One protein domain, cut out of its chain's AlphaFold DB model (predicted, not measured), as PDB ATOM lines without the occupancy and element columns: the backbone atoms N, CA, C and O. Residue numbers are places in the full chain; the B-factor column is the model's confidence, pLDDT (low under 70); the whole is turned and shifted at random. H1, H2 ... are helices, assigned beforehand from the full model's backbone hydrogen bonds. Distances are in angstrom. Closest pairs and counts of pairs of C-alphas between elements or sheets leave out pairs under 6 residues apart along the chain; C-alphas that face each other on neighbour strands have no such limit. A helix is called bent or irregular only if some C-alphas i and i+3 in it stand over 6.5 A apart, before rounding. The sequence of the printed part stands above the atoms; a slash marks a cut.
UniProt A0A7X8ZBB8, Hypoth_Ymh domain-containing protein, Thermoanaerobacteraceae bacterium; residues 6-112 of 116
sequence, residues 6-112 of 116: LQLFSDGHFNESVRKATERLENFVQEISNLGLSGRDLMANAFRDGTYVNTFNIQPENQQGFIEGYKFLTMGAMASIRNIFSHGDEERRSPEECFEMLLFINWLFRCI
ATOM      1  N   LEU A   6      16.636 -16.942 -55.758       93.38
ATOM      2  CA  LEU A   6      15.761 -15.785 -55.953       93.38
ATOM      3  C   LEU A   6      16.174 -14.940 -57.165       93.38
ATOM      4  O   LEU A   6      15.312 -14.501 -57.919       93.38
ATOM      5  N   GLN A   7      17.478 -14.760 -57.390       96.12
ATOM      6  CA  GLN A   7      17.961 -14.014 -58.551       96.12
ATOM      7  C   GLN A   7      17.653 -14.763 -59.850       96.12
ATOM      8  O   GLN A   7      17.164 -14.157 -60.794       96.12
ATOM      9  N   LEU A   8      17.857 -16.086 -59.877       96.12
ATOM     10  CA  LEU A   8      17.476 -16.928 -61.016       96.12
ATOM     11  C   LEU A   8      15.987 -16.785 -61.346       96.12
ATOM     12  O   LEU A   8      15.626 -16.666 -62.514       96.12
ATOM     13  N   PHE A   9      15.129 -16.752 -60.325       96.44
ATOM     14  CA  PHE A   9      13.699 -16.533 -60.515       96.44
ATOM     15  C   PHE A   9      13.412 -15.145 -61.109       96.44
ATOM     16  O   PHE A   9      12.692 -15.045 -62.101       96.44
ATOM     17  N   SER A  10      14.005 -14.081 -60.552       95.88
ATOM     18  CA  SER A  10      13.858 -12.708 -61.059       95.88
ATOM     19  C   SER A  10      14.345 -12.539 -62.501       95.88
ATOM     20  O   SER A  10      13.753 -11.772 -63.256       95.88
ATOM     21  N   ASP A  11      15.372 -13.292 -62.895       95.94
ATOM     22  CA  ASP A  11      15.936 -13.293 -64.249       95.94
ATOM     23  C   ASP A  11      15.118 -14.163 -65.235       95.94
ATOM     24  O   ASP A  11      15.436 -14.243 -66.422       95.94
ATOM     25  N   GLY A  12      14.048 -14.822 -64.772       94.94
ATOM     26  CA  GLY A  12      13.161 -15.653 -65.591       94.94
ATOM     27  C   GLY A  12      13.594 -17.117 -65.742       94.94
ATOM     28  O   GLY A  12      12.963 -17.870 -66.493       94.94
ATOM     29  N   HIS A  13      14.635 -17.545 -65.021       94.56
ATOM     30  CA  HIS A  13      15.142 -18.919 -64.980       94.56
ATOM     31  C   HIS A  13      14.378 -19.770 -63.948       94.56
ATOM     32  O   HIS A  13      14.951 -20.274 -62.983       94.56
ATOM     33  N   PHE A  14      13.067 -19.929 -64.138       95.31
ATOM     34  CA  PHE A  14      12.168 -20.508 -63.130       95.31
ATOM     35  C   PHE A  14      12.519 -21.952 -62.730       95.31
ATOM     36  O   PHE A  14      12.780 -22.200 -61.554       95.31
ATOM     37  N   ASN A  15      12.632 -22.888 -63.679       95.12
ATOM     38  CA  ASN A  15      13.012 -24.282 -63.383       95.12
ATOM     39  C   ASN A  15      14.355 -24.356 -62.632       95.12
ATOM     40  O   ASN A  15      14.485 -25.039 -61.617       95.12
ATOM     41  N   GLU A  16      15.346 -23.592 -63.100       95.00
ATOM     42  CA  GLU A  16      16.685 -23.556 -62.508       95.00
ATOM     43  C   GLU A  16      16.672 -22.955 -61.096       95.00
ATOM     44  O   GLU A  16      17.395 -23.427 -60.219       95.00
ATOM     45  N   SER A  17      15.806 -21.971 -60.833       96.62
ATOM     46  CA  SER A  17      15.630 -21.407 -59.491       96.62
ATOM     47  C   SER A  17      15.149 -22.457 -58.483       96.62
ATOM     48  O   SER A  17      15.718 -22.571 -57.394       96.62
ATOM     49  N   VAL A  18      14.170 -23.287 -58.861       97.06
ATOM     50  CA  VAL A  18      13.640 -24.370 -58.017       97.06
ATOM     51  C   VAL A  18      14.683 -25.474 -57.838       97.06
ATOM     52  O   VAL A  18      14.906 -25.952 -56.718       97.06
ATOM     53  N   ARG A  19      15.383 -25.844 -58.918       95.69
ATOM     54  CA  ARG A  19      16.488 -26.809 -58.876       95.69
ATOM     55  C   ARG A  19      17.577 -26.360 -57.903       95.69
ATOM     56  O   ARG A  19      18.008 -27.137 -57.056       95.69
ATOM     57  N   LYS A  20      17.986 -25.090 -57.966       96.12
ATOM     58  CA  LYS A  20      18.995 -24.530 -57.060       96.12
ATOM     59  C   LYS A  20      18.510 -24.398 -55.622       96.12
ATOM     60  O   LYS A  20      19.295 -24.640 -54.709       96.12
ATOM     61  N   ALA A  21      17.242 -24.069 -55.390       97.38
ATOM     62  CA  ALA A  21      16.685 -24.038 -54.037       97.38
ATOM     63  C   ALA A  21      16.681 -25.433 -53.388       97.38
ATOM     64  O   ALA A  21      17.090 -25.586 -52.238       97.38
ATOM     65  N   THR A  22      16.279 -26.460 -54.139       97.06
ATOM     66  CA  THR A  22      16.306 -27.851 -53.665       97.06
ATOM     67  C   THR A  22      17.729 -28.403 -53.506       97.06
ATOM     68  O   THR A  22      17.966 -29.163 -52.571       97.06
ATOM     69  N   GLU A  23      18.684 -27.991 -54.351       96.38
ATOM     70  CA  GLU A  23      20.136 -28.237 -54.192       96.38
ATOM     71  C   GLU A  23      20.676 -27.695 -52.882       96.38
ATOM     72  O   GLU A  23      21.333 -28.418 -52.136       96.38
ATOM     73  N   ARG A  24      20.327 -26.460 -52.541       96.62
ATOM     74  CA  ARG A  24      20.748 -25.879 -51.268       96.62
ATOM     75  C   ARG A  24      20.147 -26.590 -50.069       96.62
ATOM     76  O   ARG A  24      20.846 -26.753 -49.077       96.62
ATOM     77  N   LEU A  25      18.875 -26.987 -50.142       97.56
ATOM     78  CA  LEU A  25      18.227 -27.710 -49.046       97.56
ATOM     79  C   LEU A  25      18.930 -29.043 -48.792       97.56
ATOM     80  O   LEU A  25      19.230 -29.367 -47.650       97.56
ATOM     81  N   GLU A  26      19.214 -29.795 -49.855       97.75
ATOM     82  CA  GLU A  26      19.938 -31.059 -49.758       97.75
ATOM     83  C   GLU A  26      21.334 -30.869 -49.160       97.75
ATOM     84  O   GLU A  26      21.647 -31.513 -48.162       97.75
ATOM     85  N   ASN A  27      22.131 -29.947 -49.710       96.50
ATOM     86  CA  ASN A  27      23.491 -29.689 -49.232       96.50
ATOM     87  C   ASN A  27      23.495 -29.271 -47.757       96.50
ATOM     88  O   ASN A  27      24.267 -29.803 -46.965       96.50
ATOM     89  N   PHE A  28      22.581 -28.384 -47.358       96.75
ATOM     90  CA  PHE A  28      22.462 -27.964 -45.964       96.75
ATOM     91  C   PHE A  28      22.132 -29.140 -45.034       96.75
ATOM     92  O   PHE A  28      22.704 -29.266 -43.954       96.75
ATOM     93  N   VAL A  29      21.242 -30.045 -45.456       97.25
ATOM     94  CA  VAL A  29      20.926 -31.248 -44.674       97.25
ATOM     95  C   VAL A  29      22.119 -32.207 -44.612       97.25
ATOM     96  O   VAL A  29      22.365 -32.787 -43.552       97.25
ATOM     97  N   GLN A  30      22.893 -32.362 -45.691       97.31
ATOM     98  CA  GLN A  30      24.139 -33.143 -45.672       97.31
ATOM     99  C   GLN A  30      25.138 -32.569 -44.667       97.31
ATOM    100  O   GLN A  30      25.692 -33.320 -43.867       97.31
ATOM    101  N   GLU A  31      25.320 -31.248 -44.660       95.62
ATOM    102  CA  GLU A  31      26.243 -30.551 -43.762       95.62
ATOM    103  C   GLU A  31      25.877 -30.759 -42.286       95.62
ATOM    104  O   GLU A  31      26.727 -31.171 -41.496       95.62
ATOM    105  N   ILE A  32      24.615 -30.538 -41.901       95.62
ATOM    106  CA  ILE A  32      24.208 -30.648 -40.487       95.62
ATOM    107  C   ILE A  32      24.120 -32.099 -39.996       95.62
ATOM    108  O   ILE A  32      24.293 -32.352 -38.803       95.62
ATOM    109  N   SER A  33      23.832 -33.047 -40.893       95.62
ATOM    110  CA  SER A  33      23.699 -34.469 -40.547       95.62
ATOM    111  C   SER A  33      25.006 -35.249 -40.664       95.62
ATOM    112  O   SER A  33      25.119 -36.333 -40.091       95.62
ATOM    113  N   ASN A  34      25.992 -34.712 -41.390       95.38
ATOM    114  CA  ASN A  34      27.248 -35.379 -41.734       95.38
ATOM    115  C   ASN A  34      27.035 -36.771 -42.375       95.38
ATOM    116  O   ASN A  34      27.811 -37.705 -42.165       95.38
ATOM    117  N   LEU A  35      25.947 -36.927 -43.138       95.88
ATOM    118  CA  LEU A  35      25.606 -38.161 -43.844       95.88
ATOM    119  C   LEU A  35      26.088 -38.094 -45.295       95.88
ATOM    120  O   LEU A  35      25.755 -37.168 -46.028       95.88
ATOM    121  N   GLY A  36      26.781 -39.138 -45.753       95.81
ATOM    122  CA  GLY A  36      27.156 -39.322 -47.164       95.81
ATOM    123  C   GLY A  36      26.004 -39.802 -48.060       95.81
ATOM    124  O   GLY A  36      26.234 -40.583 -48.979       95.81
ATOM    125  N   LEU A  37      24.767 -39.411 -47.748       97.94
ATOM    126  CA  LEU A  37      23.549 -39.801 -48.465       97.94
ATOM    127  C   LEU A  37      23.021 -38.632 -49.305       97.94
ATOM    128  O   LEU A  37      23.386 -37.480 -49.081       97.94
ATOM    129  N   SER A  38      22.118 -38.916 -50.242       97.12
ATOM    130  CA  SER A  38      21.477 -37.909 -51.093       97.12
ATOM    131  C   SER A  38      19.975 -38.151 -51.252       97.12
ATOM    132  O   SER A  38      19.433 -39.206 -50.898       97.12
ATOM    133  N   GLY A  39      19.287 -37.131 -51.753       96.88
ATOM    134  CA  GLY A  39      17.885 -37.131 -52.121       96.88
ATOM    135  C   GLY A  39      16.976 -37.644 -51.012       96.88
ATOM    136  O   GLY A  39      17.045 -37.227 -49.855       96.88
ATOM    137  N   ARG A  40      16.084 -38.563 -51.380       98.12
ATOM    138  CA  ARG A  40      15.104 -39.145 -50.460       98.12
ATOM    139  C   ARG A  40      15.762 -39.846 -49.268       98.12
ATOM    140  O   ARG A  40      15.266 -39.705 -48.151       98.12
ATOM    141  N   ASP A  41      16.844 -40.585 -49.497       98.31
ATOM    142  CA  ASP A  41      17.489 -41.393 -48.458       98.31
ATOM    143  C   ASP A  41      18.192 -40.515 -47.425       98.31
ATOM    144  O   ASP A  41      18.120 -40.802 -46.228       98.31
ATOM    145  N   LEU A  42      18.788 -39.402 -47.859       98.50
ATOM    146  CA  LEU A  42      19.301 -38.380 -46.952       98.50
ATOM    147  C   LEU A  42      18.202 -37.875 -46.013       98.50
ATOM    148  O   LEU A  42      18.365 -37.930 -44.797       98.50
ATOM    149  N   MET A  43      17.071 -37.428 -46.567       98.44
ATOM    150  CA  MET A  43      15.985 -36.838 -45.775       98.44
ATOM    151  C   MET A  43      15.367 -37.849 -44.803       98.44
ATOM    152  O   MET A  43      15.076 -37.515 -43.654       98.44
ATOM    153  N   ALA A  44      15.223 -39.104 -45.237       98.38
ATOM    154  CA  ALA A  44      14.704 -40.184 -44.403       98.38
ATOM    155  C   ALA A  44      15.583 -40.452 -43.170       98.38
ATOM    156  O   ALA A  44      15.055 -40.725 -42.089       98.38
ATOM    157  N   ASN A  45      16.908 -40.380 -43.332       98.31
ATOM    158  CA  ASN A  45      17.863 -40.659 -42.261       98.31
ATOM    159  C   ASN A  45      18.122 -39.433 -41.380       98.31
ATOM    160  O   ASN A  45      18.109 -39.565 -40.158       98.31
ATOM    161  N   ALA A  46      18.290 -38.248 -41.969       97.81
ATOM    162  CA  ALA A  46      18.543 -37.017 -41.224       97.81
ATOM    163  C   ALA A  46      17.369 -36.650 -40.300       97.81
ATOM    164  O   ALA A  46      17.578 -36.254 -39.158       97.81
ATOM    165  N   PHE A  47      16.122 -36.830 -40.746       97.81
ATOM    166  CA  PHE A  47      14.934 -36.454 -39.968       97.81
ATOM    167  C   PHE A  47      14.237 -37.643 -39.293       97.81
ATOM    168  O   PHE A  47      13.041 -37.586 -39.009       97.81
ATOM    169  N   ARG A  48      14.970 -38.729 -39.017       95.88
ATOM    170  CA  ARG A  48      14.414 -39.945 -38.401       95.88
ATOM    171  C   ARG A  48      13.841 -39.708 -37.001       95.88
ATOM    172  O   ARG A  48      12.796 -40.272 -36.683       95.88
ATOM    173  N   ASP A  49      14.531 -38.930 -36.174       91.50
ATOM    174  CA  ASP A  49      14.254 -38.783 -34.736       91.50
ATOM    175  C   ASP A  49      14.020 -37.326 -34.297       91.50
ATOM    176  O   ASP A  49      13.890 -37.038 -33.110       91.50
ATOM    177  N   GLY A  50      13.934 -36.396 -35.253       91.69
ATOM    178  CA  GLY A  50      13.679 -34.982 -34.977       91.69
ATOM    179  C   GLY A  50      14.888 -34.193 -34.474       91.69
ATOM    180  O   GLY A  50      14.731 -33.011 -34.162       91.69
ATOM    181  N   THR A  51      16.092 -34.785 -34.446       95.38
ATOM    182  CA  THR A  51      17.325 -34.107 -34.004       95.38
ATOM    183  C   THR A  51      17.475 -32.723 -34.640       95.38
ATOM    184  O   THR A  51      17.667 -31.737 -33.926       95.38
ATOM    185  N   TYR A  52      17.255 -32.621 -35.953       96.81
ATOM    186  CA  TYR A  52      17.408 -31.382 -36.723       96.81
ATOM    187  C   TYR A  52      16.104 -30.613 -36.983       96.81
ATOM    188  O   TYR A  52      16.132 -29.593 -37.663       96.81
ATOM    189  N   VAL A  53      14.958 -31.056 -36.456       97.00
ATOM    190  CA  VAL A  53      13.651 -30.422 -36.719       97.00
ATOM    191  C   VAL A  53      13.311 -29.433 -35.611       97.00
ATOM    192  O   VAL A  53      13.266 -29.795 -34.437       97.00
ATOM    193  N   ASN A  54      13.054 -28.175 -35.962       96.06
ATOM    194  CA  ASN A  54      12.650 -27.140 -35.022       96.06
ATOM    195  C   ASN A  54      11.180 -27.314 -34.612       96.06
ATOM    196  O   ASN A  54      10.266 -27.039 -35.387       96.06
ATOM    197  N   THR A  55      10.963 -27.729 -33.365       95.44
ATOM    198  CA  THR A  55       9.635 -27.924 -32.766       95.44
ATOM    199  C   THR A  55       9.291 -26.875 -31.705       95.44
ATOM    200  O   THR A  55       8.306 -27.042 -30.994       95.44
ATOM    201  N   PHE A  56      10.056 -25.778 -31.597       93.56
ATOM    202  CA  PHE A  56       9.919 -24.787 -30.516       93.56
ATOM    203  C   PHE A  56       8.494 -24.225 -30.369       93.56
ATOM    204  O   PHE A  56       8.009 -24.053 -29.257       93.56
ATOM    205  N   ASN A  57       7.806 -23.986 -31.490       93.50
ATOM    206  CA  ASN A  57       6.437 -23.452 -31.512       93.50
ATOM    207  C   ASN A  57       5.349 -24.541 -31.609       93.50
ATOM    208  O   ASN A  57       4.188 -24.224 -31.863       93.50
ATOM    209  N   ILE A  58       5.706 -25.819 -31.460       96.44
ATOM    210  CA  ILE A  58       4.782 -26.950 -31.570       96.44
ATOM    211  C   ILE A  58       4.481 -27.487 -30.170       96.44
ATOM    212  O   ILE A  58       5.399 -27.803 -29.408       96.44
ATOM    213  N   GLN A  59       3.192 -27.616 -29.844       97.19
ATOM    214  CA  GLN A  59       2.748 -28.181 -28.565       97.19
ATOM    215  C   GLN A  59       3.316 -29.596 -28.366       97.19
ATOM    216  O   GLN A  59       3.340 -30.348 -29.347       97.19
ATOM    217  N   PRO A  60       3.759 -29.973 -27.148       96.56
ATOM    218  CA  PRO A  60       4.443 -31.244 -26.884       96.56
ATOM    219  C   PRO A  60       3.746 -32.477 -27.477       96.56
ATOM    220  O   PRO A  60       4.390 -33.304 -28.119       96.56
ATOM    221  N   GLU A  61       2.425 -32.562 -27.345       97.44
ATOM    222  CA  GLU A  61       1.588 -33.653 -27.850       97.44
ATOM    223  C   GLU A  61       1.588 -33.783 -29.383       97.44
ATOM    224  O   GLU A  61       1.341 -34.866 -29.911       97.44
ATOM    225  N   ASN A  62       1.913 -32.707 -30.106       97.38
ATOM    226  CA  ASN A  62       1.929 -32.661 -31.568       97.38
ATOM    227  C   ASN A  62       3.340 -32.785 -32.162       97.38
ATOM    228  O   ASN A  62       3.481 -32.917 -33.380       97.38
ATOM    229  N   GLN A  63       4.397 -32.743 -31.343       97.12
ATOM    230  CA  GLN A  63       5.778 -32.696 -31.842       97.12
ATOM    231  C   GLN A  63       6.159 -33.951 -32.624       97.12
ATOM    232  O   GLN A  63       6.760 -33.843 -33.691       97.12
ATOM    233  N   GLN A  64       5.769 -35.132 -32.140       97.25
ATOM    234  CA  GLN A  64       6.106 -36.390 -32.806       97.25
ATOM    235  C   GLN A  64       5.470 -36.483 -34.199       97.25
ATOM    236  O   GLN A  64       6.150 -36.824 -35.169       97.25
ATOM    237  N   GLY A  65       4.186 -36.125 -34.311       97.94
ATOM    238  CA  GLY A  65       3.483 -36.089 -35.593       97.94
ATOM    239  C   GLY A  65       4.064 -35.042 -36.542       97.94
ATOM    240  O   GLY A  65       4.208 -35.299 -37.735       97.94
ATOM    241  N   PHE A  66       4.475 -33.886 -36.013       98.06
ATOM    242  CA  PHE A  66       5.141 -32.852 -36.802       98.06
ATOM    243  C   PHE A  66       6.491 -33.324 -37.358       98.06
ATOM    244  O   PHE A  66       6.748 -33.150 -38.546       98.06
ATOM    245  N   ILE A  67       7.335 -33.953 -36.532       98.12
ATOM    246  CA  ILE A  67       8.637 -34.498 -36.950       98.12
ATOM    247  C   ILE A  67       8.452 -35.532 -38.064       98.12
ATOM    248  O   ILE A  67       9.130 -35.475 -39.091       98.12
ATOM    249  N   GLU A  68       7.511 -36.459 -37.887       98.38
ATOM    250  CA  GLU A  68       7.236 -37.491 -38.882       98.38
ATOM    251  C   GLU A  68       6.684 -36.905 -40.190       98.38
ATOM    252  O   GLU A  68       7.166 -37.250 -41.271       98.38
ATOM    253  N   GLY A  69       5.731 -35.976 -40.100       98.50
ATOM    254  CA  GLY A  69       5.193 -35.278 -41.264       98.50
ATOM    255  C   GLY A  69       6.269 -34.492 -42.011       98.50
ATOM    256  O   GLY A  69       6.377 -34.591 -43.231       98.50
ATOM    257  N   TYR A  70       7.123 -33.770 -41.286       98.44
ATOM    258  CA  TYR A  70       8.228 -33.011 -41.865       98.44
ATOM    259  C   TYR A  70       9.230 -33.909 -42.608       98.44
ATOM    260  O   TYR A  70       9.632 -33.606 -43.735       98.44
ATOM    261  N   LYS A  71       9.579 -35.063 -42.025       98.62
ATOM    262  CA  LYS A  71      10.388 -36.094 -42.693       98.62
ATOM    263  C   LYS A  71       9.745 -36.536 -44.012       98.62
ATOM    264  O   LYS A  71      10.419 -36.590 -45.036       98.62
ATOM    265  N   PHE A  72       8.441 -36.811 -44.036       98.75
ATOM    266  CA  PHE A  72       7.768 -37.211 -45.276       98.75
ATOM    267  C   PHE A  72       7.703 -36.092 -46.317       98.75
ATOM    268  O   PHE A  72       7.901 -36.359 -47.502       98.75
ATOM    269  N   LEU A  73       7.485 -34.847 -45.896       98.69
ATOM    270  CA  LEU A  73       7.459 -33.691 -46.794       98.69
ATOM    271  C   LEU A  73       8.820 -33.451 -47.455       98.69
ATOM    272  O   LEU A  73       8.882 -33.245 -48.664       98.69
ATOM    273  N   THR A  74       9.913 -33.533 -46.695       98.56
ATOM    274  CA  THR A  74      11.275 -33.376 -47.234       98.56
ATOM    275  C   THR A  74      11.663 -34.532 -48.158       98.56
ATOM    276  O   THR A  74      12.188 -34.296 -49.247       98.56
ATOM    277  N   MET A  75      11.331 -35.776 -47.793       98.69
ATOM    278  CA  MET A  75      11.484 -36.940 -48.676       98.69
ATOM    279  C   MET A  75      10.701 -36.771 -49.984       98.69
ATOM    280  O   MET A  75      11.234 -37.035 -51.064       98.69
ATOM    281  N   GLY A  76       9.447 -36.321 -49.883       98.38
ATOM    282  CA  GLY A  76       8.583 -36.030 -51.019       98.38
ATOM    283  C   GLY A  76       9.184 -34.959 -51.920       98.38
ATOM    284  O   GLY A  76       9.324 -35.198 -53.111       98.38
ATOM    285  N   ALA A  77       9.641 -33.840 -51.353       98.12
ATOM    286  CA  ALA A  77      10.273 -32.751 -52.097       98.12
ATOM    287  C   ALA A  77      11.496 -33.218 -52.904       98.12
ATOM    288  O   ALA A  77      11.667 -32.829 -54.060       98.12
ATOM    289  N   MET A  78      12.338 -34.085 -52.333       97.81
ATOM    290  CA  MET A  78      13.479 -34.637 -53.070       97.81
ATOM    291  C   MET A  78      13.034 -35.530 -54.236       97.81
ATOM    292  O   MET A  78      13.598 -35.453 -55.326       97.81
ATOM    293  N   ALA A  79      12.006 -36.353 -54.031       96.50
ATOM    294  CA  ALA A  79      11.526 -37.284 -55.047       96.50
ATOM    295  C   ALA A  79      10.710 -36.611 -56.164       96.50
ATOM    296  O   ALA A  79      10.875 -36.970 -57.327       96.50
ATOM    297  N   SER A  80       9.831 -35.661 -55.830       94.81
ATOM    298  CA  SER A  80       8.879 -35.061 -56.776       94.81
ATOM    299  C   SER A  80       9.352 -33.748 -57.388       94.81
ATOM    300  O   SER A  80       8.955 -33.439 -58.505       94.81
ATOM    301  N   ILE A  81      10.190 -32.980 -56.686       95.38
ATOM    302  CA  ILE A  81      10.676 -31.679 -57.163       95.38
ATOM    303  C   ILE A  81      12.123 -31.827 -57.621       95.38
ATOM    304  O   ILE A  81      12.418 -31.696 -58.808       95.38
ATOM    305  N   ARG A  82      13.042 -32.149 -56.699       92.44
ATOM    306  CA  ARG A  82      14.479 -32.152 -57.015       92.44
ATOM    307  C   ARG A  82      14.819 -33.114 -58.146       92.44
ATOM    308  O   ARG A  82      15.574 -32.735 -59.040       92.44
ATOM    309  N   ASN A  83      14.291 -34.336 -58.093       89.62
ATOM    310  CA  ASN A  83      14.589 -35.357 -59.089       89.62
ATOM    311  C   ASN A  83      14.173 -34.902 -60.497       89.62
ATOM    312  O   ASN A  83      14.985 -34.926 -61.415       89.62
ATOM    313  N   ILE A  84      12.948 -34.384 -60.637       88.69
ATOM    314  CA  ILE A  84      12.394 -33.917 -61.915       88.69
ATOM    315  C   ILE A  84      13.239 -32.782 -62.503       88.69
ATOM    316  O   ILE A  84      13.742 -32.898 -63.617       88.69
ATOM    317  N   PHE A  85      13.511 -31.730 -61.724       87.31
ATOM    318  CA  PHE A  85      14.307 -30.602 -62.218       87.31
ATOM    319  C   PHE A  85      15.797 -30.924 -62.426       87.31
ATOM    320  O   PHE A  85      16.500 -30.144 -63.065       87.31
ATOM    321  N   SER A  86      16.311 -32.043 -61.901       83.25
ATOM    322  CA  SER A  86      17.717 -32.442 -62.082       83.25
ATOM    323  C   SER A  86      17.963 -33.254 -63.357       83.25
ATOM    324  O   SER A  86      19.111 -33.357 -63.778       83.25
ATOM    325  N   HIS A  87      16.916 -33.795 -63.989       78.56
ATOM    326  CA  HIS A  87      17.036 -34.587 -65.218       78.56
ATOM    327  C   HIS A  87      17.234 -33.749 -66.498       78.56
ATOM    328  O   HIS A  87      17.492 -34.321 -67.551       78.56
ATOM    329  N   GLY A  88      17.190 -32.414 -66.419       66.69
ATOM    330  CA  GLY A  88      17.632 -31.495 -67.482       66.69
ATOM    331  C   GLY A  88      16.658 -31.281 -68.646       66.69
ATOM    332  O   GLY A  88      16.632 -30.183 -69.195       66.69
ATOM    333  N   ASP A  89      15.817 -32.266 -68.958       77.81
ATOM    334  CA  ASP A  89      14.873 -32.225 -70.090       77.81
ATOM    335  C   ASP A  89      13.452 -31.779 -69.692       77.81
ATOM    336  O   ASP A  89      12.501 -31.921 -70.460       77.81
ATOM    337  N   GLU A  90      13.291 -31.248 -68.479       84.50
ATOM    338  CA  GLU A  90      11.990 -30.816 -67.969       84.50
ATOM    339  C   GLU A  90      11.482 -29.584 -68.727       84.50
ATOM    340  O   GLU A  90      12.175 -28.562 -68.826       84.50
ATOM    341  N   GLU A  91      10.239 -29.657 -69.211       88.19
ATOM    342  CA  GLU A  91       9.582 -28.528 -69.862       88.19
ATOM    343  C   GLU A  91       9.547 -27.303 -68.940       88.19
ATOM    344  O   GLU A  91       9.483 -27.392 -67.708       88.19
ATOM    345  N   ARG A  92       9.599 -26.112 -69.541       88.50
ATOM    346  CA  ARG A  92       9.532 -24.865 -68.780       88.50
ATOM    347  C   ARG A  92       8.211 -24.807 -68.008       88.50
ATOM    348  O   ARG A  92       7.149 -24.713 -68.618       88.50
ATOM    349  N   ARG A  93       8.297 -24.787 -66.678       93.38
ATOM    350  CA  ARG A  93       7.150 -24.585 -65.791       93.38
ATOM    351  C   ARG A  93       6.771 -23.111 -65.715       93.38
ATOM    352  O   ARG A  93       7.555 -22.224 -66.082       93.38
ATOM    353  N   SER A  94       5.544 -22.851 -65.269       96.81
ATOM    354  CA  SER A  94       5.065 -21.481 -65.122       96.81
ATOM    355  C   SER A  94       5.785 -20.764 -63.966       96.81
ATOM    356  O   SER A  94       6.235 -21.414 -63.014       96.81
ATOM    357  N   PRO A  95       5.911 -19.425 -64.023       97.44
ATOM    358  CA  PRO A  95       6.436 -18.651 -62.902       97.44
ATOM    359  C   PRO A  95       5.680 -18.921 -61.594       97.44
ATOM    360  O   PRO A  95       6.303 -19.001 -60.539       97.44
ATOM    361  N   GLU A  96       4.355 -19.068 -61.658       98.25
ATOM    362  CA  GLU A  96       3.484 -19.272 -60.496       98.25
ATOM    363  C   GLU A  96       3.784 -20.605 -59.807       98.25
ATOM    364  O   GLU A  96       4.033 -20.630 -58.604       98.25
ATOM    365  N   GLU A  97       3.863 -21.692 -60.580       97.38
ATOM    366  CA  GLU A  97       4.183 -23.025 -60.065       97.38
ATOM    367  C   GLU A  97       5.575 -23.041 -59.415       97.38
ATOM    368  O   GLU A  97       5.762 -23.530 -58.298       97.38
ATOM    369  N   CYS A  98       6.572 -22.445 -60.077       97.44
ATOM    370  CA  CYS A  98       7.910 -22.349 -59.501       97.44
ATOM    371  C   CYS A  98       7.936 -21.490 -58.230       97.44
ATOM    372  O   CYS A  98       8.675 -21.806 -57.296       97.44
ATOM    373  N   PHE A  99       7.132 -20.428 -58.158       98.00
ATOM    374  CA  PHE A  99       7.035 -19.594 -56.964       98.00
ATOM    375  C   PHE A  99       6.438 -20.363 -55.779       98.00
ATOM    376  O   PHE A  99       6.975 -20.296 -54.673       98.00
ATOM    377  N   GLU A 100       5.392 -21.157 -56.007       98.31
ATOM    378  CA  GLU A 100       4.801 -22.044 -54.995       98.31
ATOM    379  C   GLU A 100       5.830 -23.043 -54.454       98.31
ATOM    380  O   GLU A 100       5.989 -23.190 -53.236       98.31
ATOM    381  N   MET A 101       6.595 -23.678 -55.348       98.12
ATOM    382  CA  MET A 101       7.671 -24.593 -54.966       98.12
ATOM    383  C   MET A 101       8.754 -23.887 -54.144       98.12
ATOM    384  O   MET A 101       9.189 -24.420 -53.123       98.12
ATOM    385  N   LEU A 102       9.173 -22.682 -54.541       98.06
ATOM    386  CA  LEU A 102      10.156 -21.891 -53.796       98.06
ATOM    387  C   LEU A 102       9.658 -21.529 -52.392       98.06
ATOM    388  O   LEU A 102      10.418 -21.647 -51.430       98.06
ATOM    389  N   LEU A 103       8.391 -21.129 -52.251       98.12
ATOM    390  CA  LEU A 103       7.791 -20.845 -50.946       98.12
ATOM    391  C   LEU A 103       7.746 -22.093 -50.062       98.12
ATOM    392  O   LEU A 103       8.086 -22.015 -48.879       98.12
ATOM    393  N   PHE A 104       7.387 -23.244 -50.634       98.56
ATOM    394  CA  PHE A 104       7.395 -24.519 -49.925       98.56
ATOM    395  C   PHE A 104       8.807 -24.910 -49.465       98.56
ATOM    396  O   PHE A 104       9.007 -25.215 -48.291       98.56
ATOM    397  N   ILE A 105       9.812 -24.821 -50.340       98.06
ATOM    398  CA  ILE A 105      11.216 -25.113 -50.000       98.06
ATOM    399  C   ILE A 105      11.728 -24.157 -48.916       98.06
ATOM    400  O   ILE A 105      12.383 -24.585 -47.966       98.06
ATOM    401  N   ASN A 106      11.398 -22.869 -49.014       96.94
ATOM    402  CA  ASN A 106      11.752 -21.884 -47.999       96.94
ATOM    403  C   ASN A 106      11.101 -22.200 -46.642       96.94
ATOM    404  O   ASN A 106      11.739 -22.067 -45.597       96.94
ATOM    405  N   TRP A 107       9.847 -22.659 -46.636       97.88
ATOM    406  CA  TRP A 107       9.203 -23.141 -45.417       97.88
ATOM    407  C   TRP A 107       9.929 -24.365 -44.840       97.88
ATOM    408  O   TRP A 107      10.196 -24.382 -43.638       97.88
ATOM    409  N   LEU A 108      10.349 -25.324 -45.678       97.94
ATOM    410  CA  LEU A 108      11.131 -26.478 -45.224       97.94
ATOM    411  C   LEU A 108      12.431 -26.056 -44.532       97.94
ATOM    412  O   LEU A 108      12.727 -26.579 -43.460       97.94
ATOM    413  N   PHE A 109      13.165 -25.086 -45.087       96.50
ATOM    414  CA  PHE A 109      14.373 -24.532 -44.465       96.50
ATOM    415  C   PHE A 109      14.113 -23.955 -43.072       96.50
ATOM    416  O   PHE A 109      14.858 -24.230 -42.136       96.50
ATOM    417  N   ARG A 110      13.034 -23.180 -42.912       94.88
ATOM    418  CA  ARG A 110      12.681 -22.541 -41.631       94.88
ATOM    419  C   ARG A 110      12.348 -23.542 -40.524       94.88
ATOM    420  O   ARG A 110      12.417 -23.190 -39.347       94.88
ATOM    421  N   CYS A 111      11.966 -24.760 -40.893       96.50
ATOM    422  CA  CYS A 111      11.688 -25.843 -39.959       96.50
ATOM    423  C   CYS A 111      12.946 -26.601 -39.514       96.50
ATOM    424  O   CYS A 111      12.835 -27.450 -38.633       96.50
ATOM    425  N   ILE A 112      14.127 -26.311 -40.065       96.44
ATOM    426  CA  ILE A 112      15.386 -26.926 -39.629       96.44
ATOM    427  C   ILE A 112      15.984 -26.105 -38.481       96.44
ATOM    428  O   ILE A 112      15.953 -24.874 -38.495       96.44
TER     429      ILE A 112
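This is residues 6 to 112 of the 116 residues of the protein "Hypoth_Ymh domain-containing protein" of Thermoanaerobacteraceae bacterium (UniProt A0A7X8ZBB8). Two helices, H2 and H5, lie side by side and run the same way, and the long helix H4 runs back across them on one side. The short H3 packs on H4 and on residues 26 to 33 of H2, and the very short H1 sits by residues 14 to 17 of H2. The printed part has 107 residues with five named helices, H1 to H5 in that order, and no named strand; the class is all helix, with 76 residues in helices. The helix packing is part aligned and part crossed, 3 of 5 tilted touching pairs being at a shallow tilt. The whole is compact, with a radius of gyration of the C-alphas of 14.3 A and spans of 42 by 29 by 19 A.

H1, residues 6 to 10, touches H2, residues 14 to 33, which meets it with residues 14 to 17 alone; the C-alphas of Leu 8 and Ser 17 are closest, at 5.1 A. H2 is the hub, touching the four other helices. H3, residues 39 to 46, touches residues 26 to 33 of H2 alone, at a shallow tilt of 31 degrees, the same way, closest at the C-alphas of Ser 33 and Ala 46, 5.8 A. H4, residues 60 to 86, forms a helical hairpin with H3: they touch, opposite ways at a shallow tilt of 23 degrees, with the C-alphas of Arg 40 and Met 75 closest at 4.6 A. H4 touches H2 with residues 77 to 86 alone, opposite ways at a steep tilt of 50 degrees, the closest C-alphas being those of Arg 19 and Phe 85, 5.5 A apart. H5, residues 95 to 110, touches H2 at a shallow tilt of 13 degrees, the same way, closest at the C-alphas of Phe 14 and Cys 98, 5.9 A. H4 and H5 form a helical hairpin but only just touch, with 3 pairs of C-alphas within 8 A, opposite ways at a steep tilt of 42 degrees; the C-alphas of Thr 74 and Leu 108 are closest, at 7.2 A. H1 is apart from H3 and H4, and H3 is apart from H5. Every O i to N i+4 pair is within hydrogen-bond range in H1, H2, H3 and H5, and 18 of 23 are in H4.

H1 begins at C-alpha 6, (15.761, -15.785, -55.953). H2 is 28.9 A from first to last C-alpha, H3 10.9 A and H5 22.5 A. H4, 37.6 A, begins at C-alpha 60, (4.443, -31.244, -26.884), and is irregular: C-alphas 61 and 64 are 7.2 A apart. H5 ends at C-alpha 110, (12.681, -22.541, -41.631).

The C-alphas of Pro 60 and Asp 89 are the two farthest apart, at 44.5 A. The printed part has no cut. The link from H3 to H4, residues 47 to 59, is long. The mean pLDDT of the printed part is 95.5, and residue 88 is under 70.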